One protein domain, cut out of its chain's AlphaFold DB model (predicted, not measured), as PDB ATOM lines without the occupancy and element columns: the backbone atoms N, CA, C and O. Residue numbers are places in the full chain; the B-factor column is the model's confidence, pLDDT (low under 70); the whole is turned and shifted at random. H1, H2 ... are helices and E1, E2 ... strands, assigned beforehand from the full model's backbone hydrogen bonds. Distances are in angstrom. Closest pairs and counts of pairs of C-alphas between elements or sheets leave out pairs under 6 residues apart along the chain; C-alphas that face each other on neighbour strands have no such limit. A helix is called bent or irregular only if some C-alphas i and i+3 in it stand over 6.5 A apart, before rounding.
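This is residues 1058 to 1236 of the 1237 residues of the protein "DUF4157 domain-containing protein" of Sphingobacteriaceae bacterium GW460-11-11-14-LB5 (UniProt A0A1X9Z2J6). A rod built on one long helix, H5, with H4 folded against its first part as a helical hairpin and H7 beside its later part, the three running roughly along the rod. A small sheet of three strands packs on the H7 side, with H3 over E2, H2 packed on H4 and H5, and the short H8 on H5. The printed part has 179 residues with eight named helices and three named strands in the order H1 E1 E2 H2 E3 H3 H4 H5 H6 H7 H8, and the class is mostly helix. The sheet's order is E1, E3, E2, antiparallel throughout. The whole is compact, with a radius of gyration of the C-alphas of 17.9 A, and spans 63 by 26 by 26 A.

H1, residues 1058 to 1063, is on the sheet of E1, residues 1067 to 1069, E3, residues 1120 to 1125, and E2, residues 1081 to 1085. H1 lies over E3 at a height over the sheet of 9.8 A. E3 is the inner strand. E1 and E3 are antiparallel at 126 degrees, with N 1121 and O 1068 2.8 A apart, within hydrogen-bond range; E3 and E2 are antiparallel at 145 degrees, with N 1082 and O 1124 2.8 A apart. H2, residues 1089 to 1096, touches residues 1143 to 1150 of H4, residues 1136 to 1155, the same way at a shallow tilt of 10 degrees; the closest C-alphas are those of Ala 1091 and Leu 1143, 6.4 A. H3, residues 1126 to 1131, and H7, residues 1208 to 1228, lie on the same face of the sheet, two layers, helices on one face of a sheet. H3 lies over E2 and only just stands up from the sheet, at 42 degrees. H7 runs along the strands at a height over the sheet of 7.9 A. The hub is H5, residues 1161 to 1187, touching five helices. H4 and H5 form a hairpin, opposite ways at a shallow tilt of 21 degrees, closest at the C-alphas of Ile 1153 and Lys 1164, 5.9 A. Residues 1176 to 1187 of H5 touch H7, opposite ways at a shallow tilt of 6 degrees, closest at the C-alphas of Val 1180 and Glu 1224, 6.0 A. H6, residues 1194 to 1200, touches H3, closest at the C-alphas of Tyr 1127 and Asn 1195, 5.3 A. H8, residues 1232 to 1235, touches H5, closest at the C-alphas of Val 1169 and Tyr 1235, 6.7 A. H4 and H7 are apart. Every O i to N i+4 pair is within hydrogen-bond range in H2, H3, H5 and H7; the counts are 1 of 2 in H1, 13 of 16 in H4, and 0 of 3 in H6, which has 2 of 4 O i to N i+3 pairs within range, while H8 is too short for an O i to N i+4 pair.

H1 begins with C-alpha 1058 at (193.432, 197.857, 240.734). H1, H4 and H6 are irregular: C-alphas 1060 and 1063 are 7.3 A apart, 1138 and 1141 6.7 A, only just irregular, and 1195 and 1198 7.9 A. E3 is 16.6 A long, H4 29.6 A with a kink of 26 degrees near residue 1143, H5 38.8 A and H7 29.8 A. H5 begins with C-alpha 1161 at (193.672, 226.382, 200.596), and H8 ends with C-alpha 1235 at (198.249, 219.852, 210.203).

The C-alphas of Arg 1157 and Thr 1205, the two farthest apart, are 63.0 A apart. The printed part has no cut. The long links are E1 to E2, with 11 residues, and H2 to E3, with 23. Residues 1203 to 1208 stand free. The mean pLDDT of the printed part is 80.5; 40 residues are under 70, among them 1070 to 1082 and 1109 to 1117.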
ATOM      1  N   ARG A1058     192.639 196.730 241.263       51.72
ATOM      2  CA  ARG A1058     193.432 197.857 240.734       51.72
ATOM      3  C   ARG A1058     194.083 197.519 239.396       51.72
ATOM      4  O   ARG A1058     194.230 198.429 238.591       51.72
ATOM      5  N   ASP A1059     194.384 196.245 239.142       53.62
ATOM      6  CA  ASP A1059     194.972 195.768 237.884       53.62
ATOM      7  C   ASP A1059     193.963 195.816 236.728       53.62
ATOM      8  O   ASP A1059     194.284 196.326 235.655       53.62
ATOM      9  N   ARG A1060     192.703 195.418 236.968       58.94
ATOM     10  CA  ARG A1060     191.591 195.639 236.022       58.94
ATOM     11  C   ARG A1060     191.471 197.116 235.643       58.94
ATOM     12  O   ARG A1060     191.480 197.472 234.470       58.94
ATOM     13  N   TYR A1061     191.450 197.996 236.642       67.00
ATOM     14  CA  TYR A1061     191.387 199.437 236.415       67.00
ATOM     15  C   TYR A1061     192.767 200.095 236.169       67.00
ATOM     16  O   TYR A1061     192.854 201.323 236.181       67.00
ATOM     17  N   ALA A1062     193.857 199.351 235.929       64.44
ATOM     18  CA  ALA A1062     195.203 199.934 235.789       64.44
ATOM     19  C   ALA A1062     195.373 200.705 234.476       64.44
ATOM     20  O   ALA A1062     196.041 201.736 234.434       64.44
ATOM     21  N   LEU A1063     194.725 200.227 233.411       67.81
ATOM     22  CA  LEU A1063     194.786 200.838 232.084       67.81
ATOM     23  C   LEU A1063     193.843 202.040 231.921       67.81
ATOM     24  O   LEU A1063     193.937 202.754 230.924       67.81
ATOM     25  N   GLU A1064     192.937 202.276 232.872       79.44
ATOM     26  CA  GLU A1064     191.966 203.363 232.780       79.44
ATOM     27  C   GLU A1064     192.602 204.740 233.016       79.44
ATOM     28  O   GLU A1064     193.373 204.962 233.955       79.44
ATOM     29  N   GLY A1065     192.248 205.679 232.139       77.19
ATOM     30  CA  GLY A1065     192.804 207.023 232.094       77.19
ATOM     31  C   GLY A1065     194.142 207.134 231.362       77.19
ATOM     32  O   GLY A1065     194.620 208.249 231.162       77.19
ATOM     33  N   LEU A1066     194.737 206.019 230.917       76.62
ATOM     34  CA  LEU A1066     195.900 206.061 230.031       76.62
ATOM     35  C   LEU A1066     195.491 206.602 228.657       76.62
ATOM     36  O   LEU A1066     194.505 206.145 228.076       76.62
ATOM     37  N   ALA A1067     196.270 207.550 228.137       78.56
ATOM     38  CA  ALA A1067     196.078 208.139 226.817       78.56
ATOM     39  C   ALA A1067     197.291 207.882 225.905       78.56
ATOM     40  O   ALA A1067     198.429 207.825 226.366       78.56
ATOM     41  N   GLY A1068     197.032 207.735 224.609       75.44
ATOM     42  CA  GLY A1068     198.002 207.390 223.561       75.44
ATOM     43  C   GLY A1068     197.268 207.225 222.229       75.44
ATOM     44  O   GLY A1068     196.226 207.850 222.069       75.44
ATOM     45  N   THR A1069     197.739 206.393 221.295       76.94
ATOM     46  CA  THR A1069     197.002 206.067 220.053       76.94
ATOM     47  C   THR A1069     196.449 204.640 220.062       76.94
ATOM     48  O   THR A1069     196.897 203.813 220.851       76.94
ATOM     49  N   TYR A1070     195.497 204.302 219.185       66.12
ATOM     50  CA  TYR A1070     194.940 202.934 219.101       66.12
ATOM     51  C   TYR A1070     195.985 201.826 218.912       66.12
ATOM     52  O   TYR A1070     195.811 200.730 219.437       66.12
ATOM     53  N   GLY A1071     197.060 202.101 218.171       60.97
ATOM     54  CA  GLY A1071     198.170 201.166 217.966       60.97
ATOM     55  C   GLY A1071     199.191 201.116 219.111       60.97
ATOM     56  O   GLY A1071     200.081 200.270 219.069       60.97
ATOM     57  N   SER A1072     199.100 202.007 220.108       58.66
ATOM     58  CA  SER A1072     200.074 202.118 221.209       58.66
ATOM     59  C   SER A1072     199.467 201.993 222.612       58.66
ATOM     60  O   SER A1072     200.183 201.688 223.563       58.66
ATOM     61  N   VAL A1073     198.167 202.246 222.773       57.06
ATOM     62  CA  VAL A1073     197.437 202.050 224.030       57.06
ATOM     63  C   VAL A1073     197.135 200.557 224.191       57.06
ATOM     64  O   VAL A1073     196.584 199.954 223.268       57.06
ATOM     65  N   PRO A1074     197.463 199.929 225.337       52.94
ATOM     66  CA  PRO A1074     197.188 198.513 225.538       52.94
ATOM     67  C   PRO A1074     195.696 198.203 225.394       52.94
ATOM     68  O   PRO A1074     194.863 198.830 226.052       52.94
ATOM     69  N   ILE A1075     195.377 197.212 224.556       54.72
ATOM     70  CA  ILE A1075     194.024 196.674 224.373       54.72
ATOM     71  C   ILE A1075     193.824 195.532 225.388       54.72
ATOM     72  O   ILE A1075     194.368 194.440 225.175       54.72
ATOM     73  N   PRO A1076     193.080 195.742 226.490       52.03
ATOM     74  CA  PRO A1076     192.819 194.690 227.465       52.03
ATOM     75  C   PRO A1076     191.930 193.600 226.870       52.03
ATOM     76  O   PRO A1076     191.012 193.872 226.097       52.03
ATOM     77  N   LYS A1077     192.186 192.346 227.250       44.91
ATOM     78  CA  LYS A1077     191.423 191.189 226.767       44.91
ATOM     79  C   LYS A1077     190.697 190.543 227.940       44.91
ATOM     80  O   LYS A1077     191.334 190.118 228.896       44.91
ATOM     81  N   GLY A1078     189.368 190.483 227.850       43.69
ATOM     82  CA  GLY A1078     188.495 189.979 228.916       43.69
ATOM     83  C   GLY A1078     187.948 191.044 229.877       43.69
ATOM     84  O   GLY A1078     187.238 190.684 230.811       43.69
ATOM     85  N   ASP A1079     188.226 192.331 229.643       54.84
ATOM     86  CA  ASP A1079     187.690 193.449 230.431       54.84
ATOM     87  C   ASP A1079     186.778 194.363 229.589       54.84
ATOM     88  O   ASP A1079     186.793 194.316 228.360       54.84
ATOM     89  N   GLN A1080     185.981 195.209 230.246       65.88
ATOM     90  CA  GLN A1080     185.052 196.162 229.619       65.88
ATOM     91  C   GLN A1080     185.698 197.531 229.322       65.88
ATOM     92  O   GLN A1080     185.005 198.533 229.145       65.88
ATOM     93  N   MET A1081     187.026 197.590 229.291       69.00
ATOM     94  CA  MET A1081     187.817 198.774 228.955       69.00
ATOM     95  C   MET A1081     187.933 198.954 227.441       69.00
ATOM     96  O   MET A1081     188.167 198.003 226.699       69.00
ATOM     97  N   THR A1082     187.785 200.193 226.980       69.81
ATOM     98  CA  THR A1082     187.760 200.556 225.558       69.81
ATOM     99  C   THR A1082     188.373 201.937 225.344       69.81
ATOM    100  O   THR A1082     188.130 202.841 226.138       69.81
ATOM    101  N   GLY A1083     189.123 202.126 224.257       70.94
ATOM    102  CA  GLY A1083     189.542 203.463 223.831       70.94
ATOM    103  C   GLY A1083     188.359 204.269 223.280       70.94
ATOM    104  O   GLY A1083     187.604 203.735 222.462       70.94
ATOM    105  N   ASP A1084     188.218 205.533 223.689       71.44
ATOM    106  CA  ASP A1084     187.321 206.518 223.058       71.44
ATOM    107  C   ASP A1084     188.122 207.475 222.155       71.44
ATOM    108  O   ASP A1084     189.170 207.994 222.547       71.44
ATOM    109  N   HIS A1085     187.619 207.712 220.940       67.94
ATOM    110  CA  HIS A1085     188.201 208.630 219.960       67.94
ATOM    111  C   HIS A1085     187.794 210.071 220.276       67.94
ATOM    112  O   HIS A1085     186.618 210.416 220.150       67.94
ATOM    113  N   GLN A1086     188.750 210.953 220.566       67.38
ATOM    114  CA  GLN A1086     188.496 212.398 220.617       67.38
ATOM    115  C   GLN A1086     189.535 213.096 219.703       67.38
ATOM    116  O   GLN A1086     190.719 213.113 220.051       67.38
ATOM    117  N   PRO A1087     189.159 213.665 218.536       62.78
ATOM    118  CA  PRO A1087     187.847 213.612 217.889       62.78
ATOM    119  C   PRO A1087     187.583 212.254 217.205       62.78
ATOM    120  O   PRO A1087     188.502 211.498 216.898       62.78
ATOM    121  N   GLN A1088     186.310 211.972 216.920       70.06
ATOM    122  CA  GLN A1088     185.828 210.748 216.258       70.06
ATOM    123  C   GLN A1088     186.600 210.415 214.961       70.06
ATOM    124  O   GLN A1088     186.792 211.299 214.123       70.06
ATOM    125  N   ALA A1089     186.932 209.137 214.712       73.19
ATOM    126  CA  ALA A1089     187.592 208.709 213.464       73.19
ATOM    127  C   ALA A1089     186.870 209.193 212.197       73.19
ATOM    128  O   ALA A1089     187.515 209.664 211.266       73.19
ATOM    129  N   ALA A1090     185.534 209.166 212.175       76.81
ATOM    130  CA  ALA A1090     184.750 209.662 211.044       76.81
ATOM    131  C   ALA A1090     184.980 211.162 210.752       76.81
ATOM    132  O   ALA A1090     184.970 211.565 209.588       76.81
ATOM    133  N   ALA A1091     185.242 211.984 211.776       85.50
ATOM    134  CA  ALA A1091     185.591 213.393 211.604       85.50
ATOM    135  C   ALA A1091     187.015 213.561 211.040       85.50
ATOM    136  O   ALA A1091     187.227 214.399 210.162       85.50
ATOM    137  N   LEU A1092     187.974 212.731 211.472       84.50
ATOM    138  CA  LEU A1092     189.334 212.700 210.913       84.50
ATOM    139  C   LEU A1092     189.328 212.247 209.443       84.50
ATOM    140  O   LEU A1092     189.869 212.951 208.594       84.50
ATOM    141  N   ILE A1093     188.635 211.148 209.125       84.25
ATOM    142  CA  ILE A1093     188.447 210.623 207.759       84.25
ATOM    143  C   ILE A1093     187.817 211.688 206.850       84.25
ATOM    144  O   ILE A1093     188.348 211.991 205.780       84.25
ATOM    145  N   TYR A1094     186.717 212.310 207.283       87.44
ATOM    146  CA  TYR A1094     186.035 213.334 206.490       87.44
ATOM    147  C   TYR A1094     186.885 214.604 206.294       87.44
ATOM    148  O   TYR A1094     186.780 215.263 205.257       87.44
ATOM    149  N   SER A1095     187.756 214.934 207.252       88.88
ATOM    150  CA  SER A1095     188.717 216.042 207.132       88.88
ATOM    151  C   SER A1095     189.856 215.707 206.171       88.88
ATOM    152  O   SER A1095     190.206 216.529 205.327       88.88
ATOM    153  N   ALA A1096     190.386 214.482 206.240       86.00
ATOM    154  CA  ALA A1096     191.431 213.988 205.349       86.00
ATOM    155  C   ALA A1096     190.986 213.936 203.873       86.00
ATOM    156  O   ALA A1096     191.799 214.132 202.972       86.00
ATOM    157  N   ALA A1097     189.693 213.722 203.620       87.75
ATOM    158  CA  ALA A1097     189.111 213.679 202.279       87.75
ATOM    159  C   ALA A1097     188.940 215.059 201.598       87.75
ATOM    160  O   ALA A1097     188.451 215.127 200.468       87.75
ATOM    161  N   GLN A1098     189.286 216.175 202.256       90.38
ATOM    162  CA  GLN A1098     189.001 217.511 201.719       90.38
ATOM    163  C   GLN A1098     190.030 217.975 200.668       90.38
ATOM    164  O   GLN A1098     191.230 217.970 200.941       90.38
ATOM    165  N   PRO A1099     189.593 218.505 199.506       86.12
ATOM    166  CA  PRO A1099     190.460 218.789 198.350       86.12
ATOM    167  C   PRO A1099     191.389 220.009 198.510       86.12
ATOM    168  O   PRO A1099     192.013 220.442 197.546       86.12
ATOM    169  N   TYR A1100     191.452 220.608 199.703       86.50
ATOM    170  CA  TYR A1100     192.407 221.663 200.057       86.50
ATOM    171  C   TYR A1100     193.564 221.157 200.935       86.50
ATOM    172  O   TYR A1100     194.464 221.939 201.256       86.50
ATOM    173  N   PHE A1101     193.590 219.867 201.285       83.44
ATOM    174  CA  PHE A1101     194.821 219.194 201.697       83.44
ATOM    175  C   PHE A1101     195.609 218.723 200.460       83.44
ATOM    176  O   PHE A1101     194.994 218.331 199.466       83.44
ATOM    177  N   PRO A1102     196.953 218.799 200.475       71.81
ATOM    178  CA  PRO A1102     197.781 218.272 199.392       71.81
ATOM    179  C   PRO A1102     197.762 216.726 199.362       71.81
ATOM    180  O   PRO A1102     197.320 216.110 200.330       71.81
ATOM    181  N   PRO A1103     198.251 216.075 198.282       66.94
ATOM    182  CA  PRO A1103     198.252 214.608 198.163       66.94
ATOM    183  C   PRO A1103     198.996 213.880 199.296       66.94
ATOM    184  O   PRO A1103     198.594 212.788 199.695       66.94
ATOM    185  N   ILE A1104     200.045 214.511 199.831       65.31
ATOM    186  CA  ILE A1104     200.711 214.147 201.089       65.31
ATOM    187  C   ILE A1104     199.919 214.828 202.214       65.31
ATOM    188  O   ILE A1104     200.130 216.011 202.481       65.31
ATOM    189  N   ASN A1105     198.956 214.130 202.817       70.75
ATOM    190  CA  ASN A1105     198.030 214.728 203.780       70.75
ATOM    191  C   ASN A1105     198.286 214.215 205.209       70.75
ATOM    192  O   ASN A1105     197.757 213.158 205.557       70.75
ATOM    193  N   PRO A1106     198.923 215.001 206.096       66.38
ATOM    194  CA  PRO A1106     199.267 214.549 207.444       66.38
ATOM    195  C   PRO A1106     198.066 214.248 208.370       66.38
ATOM    196  O   PRO A1106     198.284 213.778 209.484       66.38
ATOM    197  N   ILE A1107     196.812 214.477 207.944       76.75
ATOM    198  CA  ILE A1107     195.600 213.955 208.614       76.75
ATOM    199  C   ILE A1107     195.167 212.595 208.041       76.75
ATOM    200  O   ILE A1107     194.744 211.730 208.806       76.75
ATOM    201  N   LYS A1108     195.299 212.371 206.722       73.62
ATOM    202  CA  LYS A1108     195.141 211.032 206.113       73.62
ATOM    203  C   LYS A1108     196.124 210.054 206.744       73.62
ATOM    204  O   LYS A1108     195.787 208.908 206.987       73.62
ATOM    205  N   ASP A1109     197.294 210.560 207.085       69.75
ATOM    206  CA  ASP A1109     198.411 209.797 207.621       69.75
ATOM    207  C   ASP A1109     198.219 209.341 209.086       69.75
ATOM    208  O   ASP A1109     199.068 208.683 209.685       69.75
ATOM    209  N   VAL A1110     197.065 209.671 209.671       68.69
ATOM    210  CA  VAL A1110     196.572 209.149 210.953       68.69
ATOM    211  C   VAL A1110     195.693 207.894 210.741       68.69
ATOM    212  O   VAL A1110     195.310 207.220 211.701       68.69
ATOM    213  N   LEU A1111     195.355 207.582 209.482       67.75
ATOM    214  CA  LEU A1111     194.341 206.615 209.070       67.75
ATOM    215  C   LEU A1111     194.959 205.339 208.488       67.75
ATOM    216  O   LEU A1111     195.799 205.386 207.596       67.75
ATOM    217  N   ASP A1112     194.443 204.206 208.948       58.00
ATOM    218  CA  ASP A1112     194.633 202.879 208.368       58.00
ATOM    219  C   ASP A1112     193.248 202.218 208.358       58.00
ATOM    220  O   ASP A1112     192.518 202.283 209.362       58.00
ATOM    221  N   GLY A1113     192.844 201.697 207.200       55.84
ATOM    222  CA  GLY A1113     191.482 201.238 206.923       55.84
ATOM    223  C   GLY A1113     190.383 202.149 207.501       55.84
ATOM    224  O   GLY A1113     190.321 203.350 207.237       55.84
ATOM    225  N   SER A1114     189.502 201.555 208.307       46.97
ATOM    226  CA  SER A1114     188.368 202.209 208.976       46.97
ATOM    227  C   SER A1114     188.645 202.684 210.410       46.97
ATOM    228  O   SER A1114     187.734 203.226 211.040       46.97
ATOM    229  N   HIS A1115     189.846 202.456 210.959       52.03
ATOM    230  CA  HIS A1115     190.065 202.462 212.417       52.03
ATOM    231  C   HIS A1115     191.158 203.394 212.948       52.03
ATOM    232  O   HIS A1115     191.360 203.429 214.157       52.03
ATOM    233  N   ALA A1116     191.802 204.191 212.089       67.94
ATOM    234  CA  ALA A1116     192.647 205.318 212.502       67.94
ATOM    235  C   ALA A1116     193.639 204.994 213.651       67.94
ATOM    236  O   ALA A1116     193.580 205.616 214.713       67.94
ATOM    237  N   PRO A1117     194.562 204.027 213.472       67.12
ATOM    238  CA  PRO A1117     195.367 203.463 214.559       67.12
ATOM    239  C   PRO A1117     196.319 204.479 215.207       67.12
ATOM    240  O   PRO A1117     196.751 204.292 216.344       67.12
ATOM    241  N   SER A1118     196.634 205.566 214.502       70.38
ATOM    242  CA  SER A1118     197.457 206.676 214.989       70.38
ATOM    243  C   SER A1118     196.628 207.821 215.592       70.38
ATOM    244  O   SER A1118     197.201 208.813 216.041       70.38
ATOM    245  N   ALA A1119     195.293 207.725 215.603       75.06
ATOM    246  CA  ALA A1119     194.433 208.693 216.277       75.06
ATOM    247  C   ALA A1119     194.545 208.528 217.793       75.06
ATOM    248  O   ALA A1119     194.628 207.408 218.303       75.06
ATOM    249  N   TYR A1120     194.546 209.654 218.506       77.62
ATOM    250  CA  TYR A1120     194.659 209.650 219.956       77.62
ATOM    251  C   TYR A1120     193.353 209.229 220.635       77.62
ATOM    252  O   TYR A1120     192.258 209.634 220.239       77.62
ATOM    253  N   VAL A1121     193.512 208.469 221.713       81.31
ATOM    254  CA  VAL A1121     192.451 207.957 222.576       81.31
ATOM    255  C   VAL A1121     192.830 208.037 224.043       81.31
ATOM    256  O   VAL A1121     194.001 208.189 224.398       81.31
ATOM    257  N   ILE A1122     191.818 207.836 224.876       83.00
ATOM    258  CA  ILE A1122     191.931 207.510 226.291       83.00
ATOM    259  C   ILE A1122     191.217 206.181 226.559       83.00
ATOM    260  O   ILE A1122     190.114 205.958 226.056       83.00
ATOM    261  N   ASN A1123     191.843 205.287 227.327       83.62
ATOM    262  CA  ASN A1123     191.211 204.047 227.780       83.62
ATOM    263  C   ASN A1123     190.189 204.358 228.882       83.62
ATOM    264  O   ASN A1123     190.538 204.910 229.929       83.62
ATOM    265  N   LEU A1124     188.937 203.968 228.649       86.81
ATOM    266  CA  LEU A1124     187.797 204.187 229.535       86.81
ATOM    267  C   LEU A1124     187.004 202.895 229.723       86.81
ATOM    268  O   LEU A1124     186.748 202.153 228.769       86.81
ATOM    269  N   HIS A1125     186.531 202.664 230.943       88.31
ATOM    270  CA  HIS A1125     185.568 201.609 231.217       88.31
ATOM    271  C   HIS A1125     184.258 201.894 230.481       88.31
ATOM    272  O   HIS A1125     183.821 203.047 230.388       88.31
ATOM    273  N   LYS A1126     183.588 200.833 230.023       86.50
ATOM    274  CA  LYS A1126     182.331 200.874 229.271       86.50
ATOM    275  C   LYS A1126     181.343 201.922 229.783       86.50
ATOM    276  O   LYS A1126     180.919 202.754 228.997       86.50
ATOM    277  N   TYR A1127     181.022 201.962 231.078       89.56
ATOM    278  CA  TYR A1127     180.034 202.923 231.604       89.56
ATOM    279  C   TYR A1127     180.457 204.396 231.504       89.56
ATOM    280  O   TYR A1127     179.598 205.275 231.460       89.56
ATOM    281  N   ARG A1128     181.760 204.684 231.443       91.06
ATOM    282  CA  ARG A1128     182.296 206.044 231.288       91.06
ATOM    283  C   ARG A1128     182.344 206.438 229.809       91.06
ATOM    284  O   ARG A1128     181.894 207.529 229.474       91.06
ATOM    285  N   HIS A1129     182.727 205.515 228.926       88.25
ATOM    286  CA  HIS A1129     182.626 205.684 227.470       88.25
ATOM    287  C   HIS A1129     181.155 205.815 227.006       88.25
ATOM    288  O   HIS A1129     180.802 206.775 226.327       88.25
ATOM    289  N   GLU A1130     180.254 204.933 227.453       88.31
ATOM    290  CA  GLU A1130     178.808 204.968 227.163       88.31
ATOM    291  C   GLU A1130     178.139 206.261 227.649       88.31
ATOM    292  O   GLU A1130     177.233 206.779 226.988       88.31
ATOM    293  N   ALA A1131     178.584 206.816 228.781       89.69
ATOM    294  CA  ALA A1131     178.126 208.110 229.281       89.69
ATOM    295  C   ALA A1131     178.651 209.301 228.449       89.69
ATOM    296  O   ALA A1131     177.995 210.346 228.430       89.69
ATOM    297  N   GLY A1132     179.758 209.129 227.718       88.38
ATOM    298  CA  GLY A1132     180.430 210.136 226.890       88.38
ATOM    299  C   GLY A1132     179.601 210.727 225.742       88.38
ATOM    300  O   GLY A1132     178.448 210.352 225.495       88.38
ATOM    301  N   ARG A1133     180.185 211.705 225.036       86.94
ATOM    302  CA  ARG A1133     179.513 212.475 223.965       86.94
ATOM    303  C   ARG A1133     179.457 211.718 222.633       86.94
ATOM    304  O   ARG A1133     178.522 211.909 221.862       86.94
ATOM    305  N   THR A1134     180.447 210.871 222.381       81.19
ATOM    306  CA  THR A1134     180.736 210.197 221.104       81.19
ATOM    307  C   THR A1134     180.039 208.845 220.945       81.19
ATOM    308  O   THR A1134     179.744 208.447 219.820       81.19
ATOM    309  N   PHE A1135     179.752 208.137 222.042       84.00
ATOM    310  CA  PHE A1135     179.369 206.725 221.992       84.00
ATOM    311  C   PHE A1135     178.072 206.437 221.213       84.00
ATOM    312  O   PHE A1135     177.008 207.020 221.460       84.00
ATOM    313  N   GLY A1136     178.146 205.460 220.305       81.06
ATOM    314  CA  GLY A1136     177.004 204.941 219.552       81.06
ATOM    315  C   GLY A1136     176.256 206.026 218.771       81.06
ATOM    316  O   GLY A1136     176.856 206.889 218.132       81.06
ATOM    317  N   HIS A1137     174.922 206.005 218.840       79.38
ATOM    318  CA  HIS A1137     174.050 206.918 218.091       79.38
ATOM    319  C   HIS A1137     174.227 208.411 218.441       79.38
ATOM    320  O   HIS A1137     173.747 209.263 217.692       79.38
ATOM    321  N   LYS A1138     174.909 208.745 219.550       83.75
ATOM    322  CA  LYS A1138     175.216 210.131 219.945       83.75
ATOM    323  C   LYS A1138     176.181 210.816 218.967       83.75
ATOM    324  O   LYS A1138     176.087 212.027 218.780       83.75
ATOM    325  N   SER A1139     177.055 210.049 218.306       82.44
ATOM    326  CA  SER A1139     177.987 210.552 217.284       82.44
ATOM    327  C   SER A1139     177.273 211.200 216.093       82.44
ATOM    328  O   SER A1139     177.660 212.286 215.669       82.44
ATOM    329  N   ASN A1140     176.202 210.581 215.585       83.44
ATOM    330  CA  ASN A1140     175.504 210.967 214.352       83.44
ATOM    331  C   ASN A1140     175.181 212.476 214.218       83.44
ATOM    332  O   ASN A1140     175.565 213.070 213.205       83.44
ATOM    333  N   PRO A1141     174.510 213.146 215.182       86.94
ATOM    334  CA  PRO A1141     174.253 214.587 215.093       86.94
ATOM    335  C   PRO A1141     175.525 215.446 215.179       86.94
ATOM    336  O   PRO A1141     175.573 216.508 214.561       86.94
ATOM    337  N   ILE A1142     176.555 214.994 215.903       87.25
ATOM    338  CA  ILE A1142     177.837 215.700 216.054       87.25
ATOM    339  C   ILE A1142     178.614 215.630 214.740       87.25
ATOM    340  O   ILE A1142     179.017 216.663 214.211       87.25
ATOM    341  N   LEU A1143     178.741 214.430 214.166       87.88
ATOM    342  CA  LEU A1143     179.366 214.210 212.868       87.88
ATOM    343  C   LEU A1143     178.651 215.018 211.778       87.88
ATOM    344  O   LEU A1143     179.312 215.713 211.016       87.88
ATOM    345  N   LYS A1144     177.311 215.024 211.753       90.38
ATOM    346  CA  LYS A1144     176.525 215.828 210.800       90.38
ATOM    347  C   LYS A1144     176.737 217.342 210.960       90.38
ATOM    348  O   LYS A1144     176.727 218.062 209.965       90.38
ATOM    349  N   ALA A1145     176.926 217.837 212.184       90.12
ATOM    350  CA  ALA A1145     177.261 219.241 212.426       90.12
ATOM    351  C   ALA A1145     178.709 219.567 212.012       90.12
ATOM    352  O   ALA A1145     178.965 220.629 211.443       90.12
ATOM    353  N   PHE A1146     179.642 218.642 212.256       93.94
ATOM    354  CA  PHE A1146     181.044 218.762 211.870       93.94
ATOM    355  C   PHE A1146     181.219 218.770 210.346       93.94
ATOM    356  O   PHE A1146     181.824 219.699 209.814       93.94
ATOM    357  N   THR A1147     180.641 217.802 209.625       93.62
ATOM    358  CA  THR A1147     180.744 217.735 208.157       93.62
ATOM    359  C   THR A1147     180.141 218.970 207.495       93.62
ATOM    360  O   THR A1147     180.782 219.551 206.628       93.62
ATOM    361  N   ALA A1148     178.987 219.458 207.967       94.06
ATOM    362  CA  ALA A1148     178.385 220.697 207.472       94.06
ATOM    363  C   ALA A1148     179.282 221.938 207.679       94.06
ATOM    364  O   ALA A1148     179.326 222.821 206.820       94.06
ATOM    365  N   ALA A1149     180.028 222.010 208.786       94.69
ATOM    366  CA  ALA A1149     180.986 223.088 209.033       94.69
ATOM    367  C   ALA A1149     182.257 222.959 208.167       94.69
ATOM    368  O   ALA A1149     182.742 223.963 207.640       94.69
ATOM    369  N   VAL A1150     182.759 221.740 207.945       95.62
ATOM    370  CA  VAL A1150     183.864 221.472 207.005       95.62
ATOM    371  C   VAL A1150     183.461 221.777 205.556       95.62
ATOM    372  O   VAL A1150     184.251 222.374 204.822       95.62
ATOM    373  N   ASP A1151     182.233 221.450 205.142       95.25
ATOM    374  CA  ASP A1151     181.704 221.820 203.825       95.25
ATOM    375  C   ASP A1151     181.530 223.343 203.693       95.25
ATOM    376  O   ASP A1151     181.816 223.894 202.631       95.25
ATOM    377  N   ALA A1152     181.148 224.067 204.750       95.31
ATOM    378  CA  ALA A1152     181.134 225.533 204.715       95.31
ATOM    379  C   ALA A1152     182.543 226.111 204.454       95.31
ATOM    380  O   ALA A1152     182.705 226.975 203.589       95.31
ATOM    381  N   ILE A1153     183.576 225.574 205.118       95.38
ATOM    382  CA  ILE A1153     184.991 225.927 204.883       95.38
ATOM    383  C   ILE A1153     185.418 225.572 203.447       95.38
ATOM    384  O   ILE A1153     186.075 226.365 202.769       95.38
ATOM    385  N   ARG A1154     185.012 224.401 202.937       93.94
ATOM    386  CA  ARG A1154     185.272 223.963 201.556       93.94
ATOM    387  C   ARG A1154     184.714 224.952 200.532       93.94
ATOM    388  O   ARG A1154     185.433 225.315 199.597       93.94
ATOM    389  N   HIS A1155     183.471 225.396 200.712       92.81
ATOM    390  CA  HIS A1155     182.750 226.229 199.749       92.81
ATOM    391  C   HIS A1155     183.047 227.736 199.855       92.81
ATOM    392  O   HIS A1155     182.797 228.454 198.884       92.81
ATOM    393  N   ASP A1156     183.631 228.218 200.958       92.62
ATOM    394  CA  ASP A1156     184.074 229.612 201.103       92.62
ATOM    395  C   ASP A1156     185.087 229.991 200.004       92.62
ATOM    396  O   ASP A1156     186.207 229.487 199.959       92.62
ATOM    397  N   ARG A1157     184.709 230.879 199.079       91.38
ATOM    398  CA  ARG A1157     185.583 231.308 197.969       91.38
ATOM    399  C   ARG A1157     186.524 232.460 198.333       91.38
ATOM    400  O   ARG A1157     187.314 232.860 197.486       91.38
ATOM    401  N   THR A1158     186.441 232.997 199.550       93.88
ATOM    402  CA  THR A1158     187.287 234.111 200.007       93.88
ATOM    403  C   THR A1158     188.628 233.651 200.580       93.88
ATOM    404  O   THR A1158     189.564 234.444 200.631       93.88
ATOM    405  N   LYS A1159     188.735 232.371 200.961       90.69
ATOM    406  CA  LYS A1159     189.892 231.788 201.655       90.69
ATOM    407  C   LYS A1159     190.771 230.933 200.748       90.69
ATOM    408  O   LYS A1159     190.279 230.124 199.955       90.69
ATOM    409  N   THR A1160     192.082 231.055 200.928       93.31
ATOM    410  CA  THR A1160     193.093 230.198 200.296       93.31
ATOM    411  C   THR A1160     193.028 228.754 200.821       93.31
ATOM    412  O   THR A1160     192.516 228.512 201.918       93.31
ATOM    413  N   PRO A1161     193.600 227.762 200.106       89.88
ATOM    414  CA  PRO A1161     193.672 226.382 200.596       89.88
ATOM    415  C   PRO A1161     194.352 226.239 201.968       89.88
ATOM    416  O   PRO A1161     193.948 225.392 202.759       89.88
ATOM    417  N   LYS A1162     195.340 227.091 202.282       90.19
ATOM    418  CA  LYS A1162     196.035 227.093 203.579       90.19
ATOM    419  C   LYS A1162     195.146 227.604 204.717       90.19
ATOM    420  O   LYS A1162     195.127 227.013 205.791       90.19
ATOM    421  N   GLU A1163     194.371 228.660 204.480       93.06
ATOM    422  CA  GLU A1163     193.389 229.149 205.460       93.06
ATOM    423  C   GLU A1163     192.292 228.105 205.701       93.06
ATOM    424  O   GLU A1163     191.947 227.845 206.850       93.06
ATOM    425  N   LYS A1164     191.840 227.404 204.651       93.25
ATOM    426  CA  LYS A1164     190.886 226.287 204.778       93.25
ATOM    427  C   LYS A1164     191.436 225.102 205.572       93.25
ATOM    428  O   LYS A1164     190.705 224.540 206.386       93.25
ATOM    429  N   ARG A1165     192.717 224.741 205.391       92.44
ATOM    430  CA  ARG A1165     193.395 223.775 206.276       92.44
ATOM    431  C   ARG A1165     193.387 224.265 207.723       92.44
ATOM    432  O   ARG A1165     193.003 223.503 208.604       92.44
ATOM    433  N   SER A1166     193.739 225.531 207.966       93.50
ATOM    434  CA  SER A1166     193.728 226.103 209.320       93.50
ATOM    435  C   SER A1166     192.348 226.044 209.974       93.50
ATOM    436  O   SER A1166     192.249 225.544 211.091       93.50
ATOM    437  N   ASP A1167     191.297 226.497 209.286       94.75
ATOM    438  CA  ASP A1167     189.925 226.488 209.806       94.75
ATOM    439  C   ASP A1167     189.438 225.067 210.131       94.75
ATOM    440  O   ASP A1167     188.797 224.849 211.158       94.75
ATOM    441  N   ASN A1168     189.742 224.088 209.269       94.12
ATOM    442  CA  ASN A1168     189.353 222.692 209.475       94.12
ATOM    443  C   ASN A1168     190.085 222.091 210.692       94.12
ATOM    444  O   ASN A1168     189.467 221.494 211.570       94.12
ATOM    445  N   VAL A1169     191.388 222.351 210.826       91.75
ATOM    446  CA  VAL A1169     192.161 221.935 212.007       91.75
ATOM    447  C   VAL A1169     191.676 222.623 213.287       91.75
ATOM    448  O   VAL A1169     191.600 221.976 214.331       91.75
ATOM    449  N   ASP A1170     191.302 223.904 213.242       93.94
ATOM    450  CA  ASP A1170     190.707 224.580 214.402       93.94
ATOM    451  C   ASP A1170     189.299 224.054 214.732       93.94
ATOM    452  O   ASP A1170     188.925 224.017 215.906       93.94
ATOM    453  N   LEU A1171     188.547 223.546 213.748       93.31
ATOM    454  CA  LEU A1171     187.295 222.818 213.976       93.31
ATOM    455  C   LEU A1171     187.537 221.436 214.620       93.31
ATOM    456  O   LEU A1171     186.826 221.083 215.560       93.31
ATOM    457  N   LEU A1172     188.561 220.686 214.194       91.12
ATOM    458  CA  LEU A1172     188.980 219.434 214.848       91.12
ATOM    459  C   LEU A1172     189.412 219.679 216.305       91.12
ATOM    460  O   LEU A1172     188.957 218.977 217.208       91.12
ATOM    461  N   LYS A1173     190.217 220.723 216.553       91.31
ATOM    462  CA  LYS A1173     190.607 221.166 217.906       91.31
ATOM    463  C   LYS A1173     189.396 221.574 218.750       91.31
ATOM    464  O   LYS A1173     189.364 221.293 219.947       91.31
ATOM    465  N   LYS A1174     188.394 222.219 218.144       91.56
ATOM    466  CA  LYS A1174     187.145 222.605 218.812       91.56
ATOM    467  C   LYS A1174     186.311 221.391 219.221       91.56
ATOM    468  O   LYS A1174     185.821 221.379 220.347       91.56
ATOM    469  N   GLU A1175     186.147 220.391 218.354       90.12
ATOM    470  CA  GLU A1175     185.381 219.193 218.716       90.12
ATOM    471  C   GLU A1175     186.118 218.330 219.744       90.12
ATOM    472  O   GLU A1175     185.498 218.002 220.750       90.12
ATOM    473  N   LEU A1176     187.437 218.117 219.616       89.88
ATOM    474  CA  LEU A1176     188.277 217.550 220.688       89.88
ATOM    475  C   LEU A1176     188.069 218.290 222.022       89.88
ATOM    476  O   LEU A1176     187.857 217.674 223.064       89.88
ATOM    477  N   GLY A1177     188.072 219.625 221.993       90.31
ATOM    478  CA  GLY A1177     187.839 220.450 223.177       90.31
ATOM    479  C   GLY A1177     186.437 220.311 223.784       90.31
ATOM    480  O   GLY A1177     186.289 220.506 224.991       90.31
ATOM    481  N   ALA A1178     185.418 219.989 222.983       90.12
ATOM    482  CA  ALA A1178     184.038 219.780 223.429       90.12
ATOM    483  C   ALA A1178     183.784 218.337 223.909       90.12
ATOM    484  O   ALA A1178     183.053 218.139 224.880       90.12
ATOM    485  N   ASP A1179     184.419 217.359 223.263       87.81
ATOM    486  CA  ASP A1179     184.466 215.950 223.656       87.81
ATOM    487  C   ASP A1179     185.104 215.800 225.050       87.81
ATOM    488  O   ASP A1179     184.426 215.390 225.996       87.81
ATOM    489  N   VAL A1180     186.324 216.323 225.239       90.06
ATOM    490  CA  VAL A1180     187.015 216.332 226.545       90.06
ATOM    491  C   VAL A1180     186.208 217.063 227.630       90.06
ATOM    492  O   VAL A1180     186.186 216.664 228.796       90.06
ATOM    493  N   GLN A1181     185.500 218.145 227.290       90.62
ATOM    494  CA  GLN A1181     184.627 218.832 228.253       90.62
ATOM    495  C   GLN A1181     183.431 217.972 228.683       90.62
ATOM    496  O   GLN A1181     183.049 218.008 229.856       90.62
ATOM    497  N   ALA A1182     182.864 217.176 227.775       90.31
ATOM    498  CA  ALA A1182     181.798 216.240 228.105       90.31
ATOM    499  C   ALA A1182     182.310 215.078 228.969       90.31
ATOM    500  O   ALA A1182     181.690 214.775 229.989       90.31
ATOM    501  N   MET A1183     183.472 214.499 228.649       90.19
ATOM    502  CA  MET A1183     184.086 213.454 229.476       90.19
ATOM    503  C   MET A1183     184.487 213.959 230.865       90.19
ATOM    504  O   MET A1183     184.206 213.308 231.873       90.19
ATOM    505  N   ARG A1184     184.990 215.194 230.980       91.44
ATOM    506  CA  ARG A1184     185.159 215.870 232.279       91.44
ATOM    507  C   ARG A1184     183.836 216.004 233.045       91.44
ATOM    508  O   ARG A1184     183.853 215.929 234.272       91.44
ATOM    509  N   GLY A1185     182.702 216.152 232.359       91.81
ATOM    510  CA  GLY A1185     181.359 216.119 232.951       91.81
ATOM    511  C   GLY A1185     180.913 214.727 233.425       91.81
ATOM    512  O   GLY A1185     180.289 214.620 234.481       91.81
ATOM    513  N   VAL A1186     181.274 213.666 232.696       92.69
ATOM    514  CA  VAL A1186     181.046 212.252 233.068       92.69
ATOM    515  C   VAL A1186     181.855 211.867 234.311       92.69
ATOM    516  O   VAL A1186     181.321 211.300 235.264       92.69
ATOM    517  N   VAL A1187     183.140 212.212 234.311       93.00
ATOM    518  CA  VAL A1187     184.144 211.792 235.303       93.00
ATOM    519  C   VAL A1187     184.026 212.578 236.612       93.00
ATOM    520  O   VAL A1187     184.329 212.061 237.686       93.00
ATOM    521  N   ASN A1188     183.520 213.818 236.573       93.94
ATOM    522  CA  ASN A1188     183.295 214.601 237.790       93.94
ATOM    523  C   ASN A1188     182.020 214.250 238.571       93.94
ATOM    524  O   ASN A1188     181.871 214.758 239.685       93.94
ATOM    525  N   GLN A1189     181.159 213.364 238.057       94.69
ATOM    526  CA  GLN A1189     179.998 212.870 238.804       94.69
ATOM    527  C   GLN A1189     180.395 212.187 240.117       94.69
ATOM    528  O   GLN A1189     181.510 211.680 240.259       94.69
ATOM    529  N   ALA A1190     179.474 212.178 241.081       91.75
ATOM    530  CA  ALA A1190     179.687 211.562 242.387       91.75
ATOM    531  C   ALA A1190     179.984 210.055 242.286       91.75
ATOM    532  O   ALA A1190     179.540 209.375 241.364       91.75
ATOM    533  N   GLU A1191     180.672 209.533 243.300       88.56
ATOM    534  CA  GLU A1191     181.048 208.120 243.463       88.56
ATOM    535  C   GLU A1191     179.846 207.142 243.456       88.56
ATOM    536  O   GLU A1191     180.013 205.933 243.309       88.56
ATOM    537  N   THR A1192     178.624 207.658 243.619       87.06
ATOM    538  CA  THR A1192     177.351 206.917 243.602       87.06
ATOM    539  C   THR A1192     176.553 207.084 242.299       87.06
ATOM    540  O   THR A1192     175.397 206.674 242.249       87.06
ATOM    541  N   HIS A1193     177.102 207.743 241.274       93.81
ATOM    542  CA  HIS A1193     176.456 207.885 239.963       93.81
ATOM    543  C   HIS A1193     176.642 206.608 239.130       93.81
ATOM    544  O   HIS A1193     177.670 205.941 239.242       93.81
ATOM    545  N   ASP A1194     175.723 206.336 238.199       91.31
ATOM    546  CA  ASP A1194     175.768 205.174 237.289       91.31
ATOM    547  C   ASP A1194     177.053 205.073 236.438       91.31
ATOM    548  O   ASP A1194     177.347 204.012 235.889       91.31
ATOM    549  N   ASN A1195     177.844 206.150 236.370       92.81
ATOM    550  CA  ASN A1195     179.135 206.217 235.676       92.81
ATOM    551  C   ASN A1195     180.252 205.484 236.445       92.81
ATOM    552  O   ASN A1195     181.346 205.337 235.911       92.81
ATOM    553  N   TRP A1196     179.997 205.097 237.700       90.94
ATOM    554  CA  TRP A1196     180.953 204.512 238.651       90.94
ATOM    555  C   TRP A1196     180.372 203.300 239.408       90.94
ATOM    556  O   TRP A1196     180.895 202.895 240.449       90.94
ATOM    557  N   LYS A1197     179.259 202.732 238.921       86.50
ATOM    558  CA  LYS A1197     178.564 201.591 239.550       86.50
ATOM    559  C   LYS A1197     179.381 200.291 239.509       86.50
ATOM    560  O   LYS A1197     179.330 199.507 240.453       86.50
ATOM    561  N   ASP A1198     180.214 200.148 238.481       83.81
ATOM    562  CA  ASP A1198     181.214 199.095 238.273       83.81
ATOM    563  C   ASP A1198     182.195 198.970 239.442       83.81
ATOM    564  O   ASP A1198     182.481 197.859 239.887       83.81
ATOM    565  N   LEU A1199     182.602 200.099 240.040       81.56
ATOM    566  CA  LEU A1199     183.414 200.130 241.264       81.56
ATOM    567  C   LEU A1199     182.675 199.550 242.486       81.56
ATOM    568  O   LEU A1199     183.201 199.541 243.591       81.56
ATOM    569  N   GLY A1200     181.432 199.102 242.327       70.19
ATOM    570  CA  GLY A1200     180.672 198.359 243.318       70.19
ATOM    571  C   GLY A1200     180.394 196.902 242.961       70.19
ATOM    572  O   GLY A1200     180.028 196.127 243.838       70.19
ATOM    573  N   GLU A1201     180.545 196.527 241.696       68.75
ATOM    574  CA  GLU A1201     180.355 195.155 241.218       68.75
ATOM    575  C   GLU A1201     181.586 194.288 241.563       68.75
ATOM    576  O   GLU A1201     181.469 193.079 241.744       68.75
ATOM    577  N   VAL A1202     182.748 194.916 241.784       61.84
ATOM    578  CA  VAL A1202     184.012 194.295 242.236       61.84
ATOM    579  C   VAL A1202     184.109 194.012 243.757       61.84
ATOM    580  O   VAL A1202     185.201 193.909 244.299       61.84
ATOM    581  N   GLY A1203     182.984 193.832 244.465       56.59
ATOM    582  CA  GLY A1203     182.962 193.219 245.818       56.59
ATOM    583  C   GLY A1203     183.395 194.099 247.006       56.59
ATOM    584  O   GLY A1203     183.559 193.623 248.126       56.59
ATOM    585  N   PHE A1204     183.554 195.386 246.755       61.44
ATOM    586  CA  PHE A1204     184.113 196.401 247.640       61.44
ATOM    587  C   PHE A1204     183.149 196.832 248.826       61.44
ATOM    588  O   PHE A1204     181.952 196.885 248.581       61.44
ATOM    589  N   THR A1205     183.577 197.173 250.089       60.53
ATOM    590  CA  THR A1205     182.756 197.810 251.219       60.53
ATOM    591  C   THR A1205     183.292 199.004 252.150       60.53
ATOM    592  O   THR A1205     183.579 198.750 253.314       60.53
ATOM    593  N   GLY A1206     183.329 200.323 251.795       70.25
ATOM    594  CA  GLY A1206     183.852 201.463 252.648       70.25
ATOM    595  C   GLY A1206     184.534 202.721 251.978       70.25
ATOM    596  O   GLY A1206     183.967 203.307 251.064       70.25
ATOM    597  N   THR A1207     185.746 203.139 252.432       70.56
ATOM    598  CA  THR A1207     186.647 204.198 251.870       70.56
ATOM    599  C   THR A1207     187.555 203.876 250.661       70.56
ATOM    600  O   THR A1207     187.828 204.783 249.883       70.56
ATOM    601  N   ASP A1208     188.069 202.662 250.467       68.50
ATOM    602  CA  ASP A1208     189.055 202.328 249.414       68.50
ATOM    603  C   ASP A1208     188.503 202.542 247.991       68.50
ATOM    604  O   ASP A1208     189.261 202.733 247.042       68.50
ATOM    605  N   LYS A1209     187.169 202.599 247.843       76.69
ATOM    606  CA  LYS A1209     186.474 202.951 246.603       76.69
ATOM    607  C   LYS A1209     186.475 204.441 246.433       76.69
ATOM    608  O   LYS A1209     186.623 204.875 245.308       76.69
ATOM    609  N   THR A1210     186.316 205.218 247.501       81.88
ATOM    610  CA  THR A1210     186.527 206.663 247.456       81.88
ATOM    611  C   THR A1210     187.955 206.950 247.001       81.88
ATOM    612  O   THR A1210     188.150 207.800 246.136       81.88
ATOM    613  N   ASP A1211     188.940 206.188 247.480       79.50
ATOM    614  CA  ASP A1211     190.333 206.322 247.051       79.50
ATOM    615  C   ASP A1211     190.558 205.849 245.606       79.50
ATOM    616  O   ASP A1211     191.105 206.618 244.819       79.50
ATOM    617  N   LEU A1212     190.067 204.673 245.193       78.31
ATOM    618  CA  LEU A1212     190.168 204.203 243.804       78.31
ATOM    619  C   LEU A1212     189.375 205.090 242.828       78.31
ATOM    620  O   LEU A1212     189.869 205.404 241.753       78.31
ATOM    621  N   TYR A1213     188.182 205.552 243.198       88.56
ATOM    622  CA  TYR A1213     187.406 206.555 242.461       88.56
ATOM    623  C   TYR A1213     188.215 207.836 242.300       88.56
ATOM    624  O   TYR A1213     188.308 208.343 241.190       88.56
ATOM    625  N   ASN A1214     188.824 208.355 243.371       86.94
ATOM    626  CA  ASN A1214     189.656 209.554 243.298       86.94
ATOM    627  C   ASN A1214     190.906 209.316 242.435       86.94
ATOM    628  O   ASN A1214     191.301 210.211 241.687       86.94
ATOM    629  N   GLU A1215     191.500 208.122 242.492       83.31
ATOM    630  CA  GLU A1215     192.649 207.715 241.682       83.31
ATOM    631  C   GLU A1215     192.281 207.648 240.191       83.31
ATOM    632  O   GLU A1215     192.893 208.340 239.384       83.31
ATOM    633  N   LEU A1216     191.226 206.910 239.827       86.56
ATOM    634  CA  LEU A1216     190.731 206.773 238.453       86.56
ATOM    635  C   LEU A1216     190.212 208.095 237.901       86.56
ATOM    636  O   LEU A1216     190.550 208.474 236.786       86.56
ATOM    637  N   LYS A1217     189.468 208.861 238.699       92.75
ATOM    638  CA  LYS A1217     189.067 210.232 238.370       92.75
ATOM    639  C   LYS A1217     190.282 211.107 238.076       92.75
ATOM    640  O   LYS A1217     190.252 211.869 237.117       92.75
ATOM    641  N   THR A1218     191.357 210.981 238.851       87.94
ATOM    642  CA  THR A1218     192.603 211.723 238.613       87.94
ATOM    643  C   THR A1218     193.309 211.243 237.344       87.94
ATOM    644  O   THR A1218     193.653 212.081 236.513       87.94
ATOM    645  N   ARG A1219     193.466 209.926 237.148       84.88
ATOM    646  CA  ARG A1219     194.108 209.333 235.961       84.88
ATOM    647  C   ARG A1219     193.355 209.680 234.677       84.88
ATOM    648  O   ARG A1219     193.970 210.166 233.734       84.88
ATOM    649  N   ILE A1220     192.027 209.560 234.661       89.94
ATOM    650  CA  ILE A1220     191.210 209.968 233.512       89.94
ATOM    651  C   ILE A1220     191.358 211.473 233.262       89.94
ATOM    652  O   ILE A1220     191.698 211.868 232.154       89.94
ATOM    653  N   LEU A1221     191.214 212.336 234.278       90.50
ATOM    654  CA  LEU A1221     191.391 213.787 234.098       90.50
ATOM    655  C   LEU A1221     192.804 214.182 233.610       90.50
ATOM    656  O   LEU A1221     192.942 215.223 232.962       90.50
ATOM    657  N   GLN A1222     193.828 213.369 233.887       85.62
ATOM    658  CA  GLN A1222     195.181 213.514 233.342       85.62
ATOM    659  C   GLN A1222     195.265 213.076 231.872       85.62
ATOM    660  O   GLN A1222     195.781 213.846 231.064       85.62
ATOM    661  N   GLY A1223     194.708 211.920 231.496       82.88
ATOM    662  CA  GLY A1223     194.618 211.484 230.096       82.88
ATOM    663  C   GLY A1223     193.850 212.484 229.223       82.88
ATOM    664  O   GLY A1223     194.352 212.935 228.198       82.88
ATOM    665  N   GLU A1224     192.697 212.956 229.703       87.25
ATOM    666  CA  GLU A1224     191.897 214.032 229.097       87.25
ATOM    667  C   GLU A1224     192.718 215.320 228.899       87.25
ATOM    668  O   GLU A1224     192.559 216.053 227.921       87.25
ATOM    669  N   GLN A1225     193.615 215.637 229.840       86.06
ATOM    670  CA  GLN A1225     194.505 216.792 229.726       86.06
ATOM    671  C   GLN A1225     195.648 216.560 228.728       86.06
ATOM    672  O   GLN A1225     195.995 217.500 228.011       86.06
ATOM    673  N   ALA A1226     196.190 215.341 228.645       81.81
ATOM    674  CA  ALA A1226     197.179 214.958 227.641       81.81
ATOM    675  C   ALA A1226     196.587 215.030 226.220       81.81
ATOM    676  O   ALA A1226     197.213 215.588 225.315       81.81
ATOM    677  N   MET A1227     195.340 214.575 226.043       81.38
ATOM    678  CA  MET A1227     194.619 214.675 224.773       81.38
ATOM    679  C   MET A1227     194.421 216.130 224.331       81.38
ATOM    680  O   MET A1227     194.665 216.430 223.164       81.38
ATOM    681  N   LEU A1228     194.068 217.055 225.234       83.12
ATOM    682  CA  LEU A1228     193.980 218.492 224.908       83.12
ATOM    683  C   LEU A1228     195.317 219.126 224.496       83.12
ATOM    684  O   LEU A1228     195.310 220.154 223.821       83.12
ATOM    685  N   THR A1229     196.452 218.565 224.920       80.56
ATOM    686  CA  THR A1229     197.790 219.106 224.614       80.56
ATOM    687  C   THR A1229     198.396 218.599 223.302       80.56
ATOM    688  O   THR A1229     199.517 218.977 222.969       80.56
ATOM    689  N   GLN A1230     197.670 217.785 222.527       79.50
ATOM    690  CA  GLN A1230     198.098 217.361 221.191       79.50
ATOM    691  C   GLN A1230     198.361 218.560 220.265       79.50
ATOM    692  O   GLN A1230     197.501 219.423 220.076       79.50
ATOM    693  N   ASN A1231     199.518 218.568 219.596       82.75
ATOM    694  CA  ASN A1231     199.836 219.562 218.569       82.75
ATOM    695  C   ASN A1231     199.106 219.254 217.245       82.75
ATOM    696  O   ASN A1231     199.717 218.834 216.264       82.75
ATOM    697  N   LEU A1232     197.790 219.478 217.217       84.56
ATOM    698  CA  LEU A1232     196.990 219.405 215.988       84.56
ATOM    699  C   LEU A1232     197.333 220.541 215.006       84.56
ATOM    700  O   LEU A1232     197.123 220.388 213.805       84.56
ATOM    701  N   ASP A1233     197.916 221.655 215.471       85.25
ATOM    702  CA  ASP A1233     198.343 222.768 214.609       85.25
ATOM    703  C   ASP A1233     199.413 222.358 213.573       85.25
ATOM    704  O   ASP A1233     199.530 223.013 212.536       85.25
ATOM    705  N   ARG A1234     200.111 221.226 213.780       82.94
ATOM    706  CA  ARG A1234     201.021 220.610 212.792       82.94
ATOM    707  C   ARG A1234     200.354 220.264 211.451       82.94
ATOM    708  O   ARG A1234     201.048 220.088 210.460       82.94
ATOM    709  N   TYR A1235     199.024 220.176 211.407       82.81
ATOM    710  CA  TYR A1235     198.249 219.852 210.203       82.81
ATOM    711  C   TYR A1235     197.798 221.084 209.390       82.81
ATOM    712  O   TYR A1235     197.096 220.943 208.389       82.81
ATOM    713  N   LYS A1236     198.147 222.304 209.824       82.75
ATOM    714  CA  LYS A1236     197.705 223.559 209.180       82.75
ATOM    715  C   LYS A1236     198.575 224.005 208.011       82.75
ATOM    716  O   LYS A1236     198.097 224.724 207.131       82.75
TER     717      LYS A1236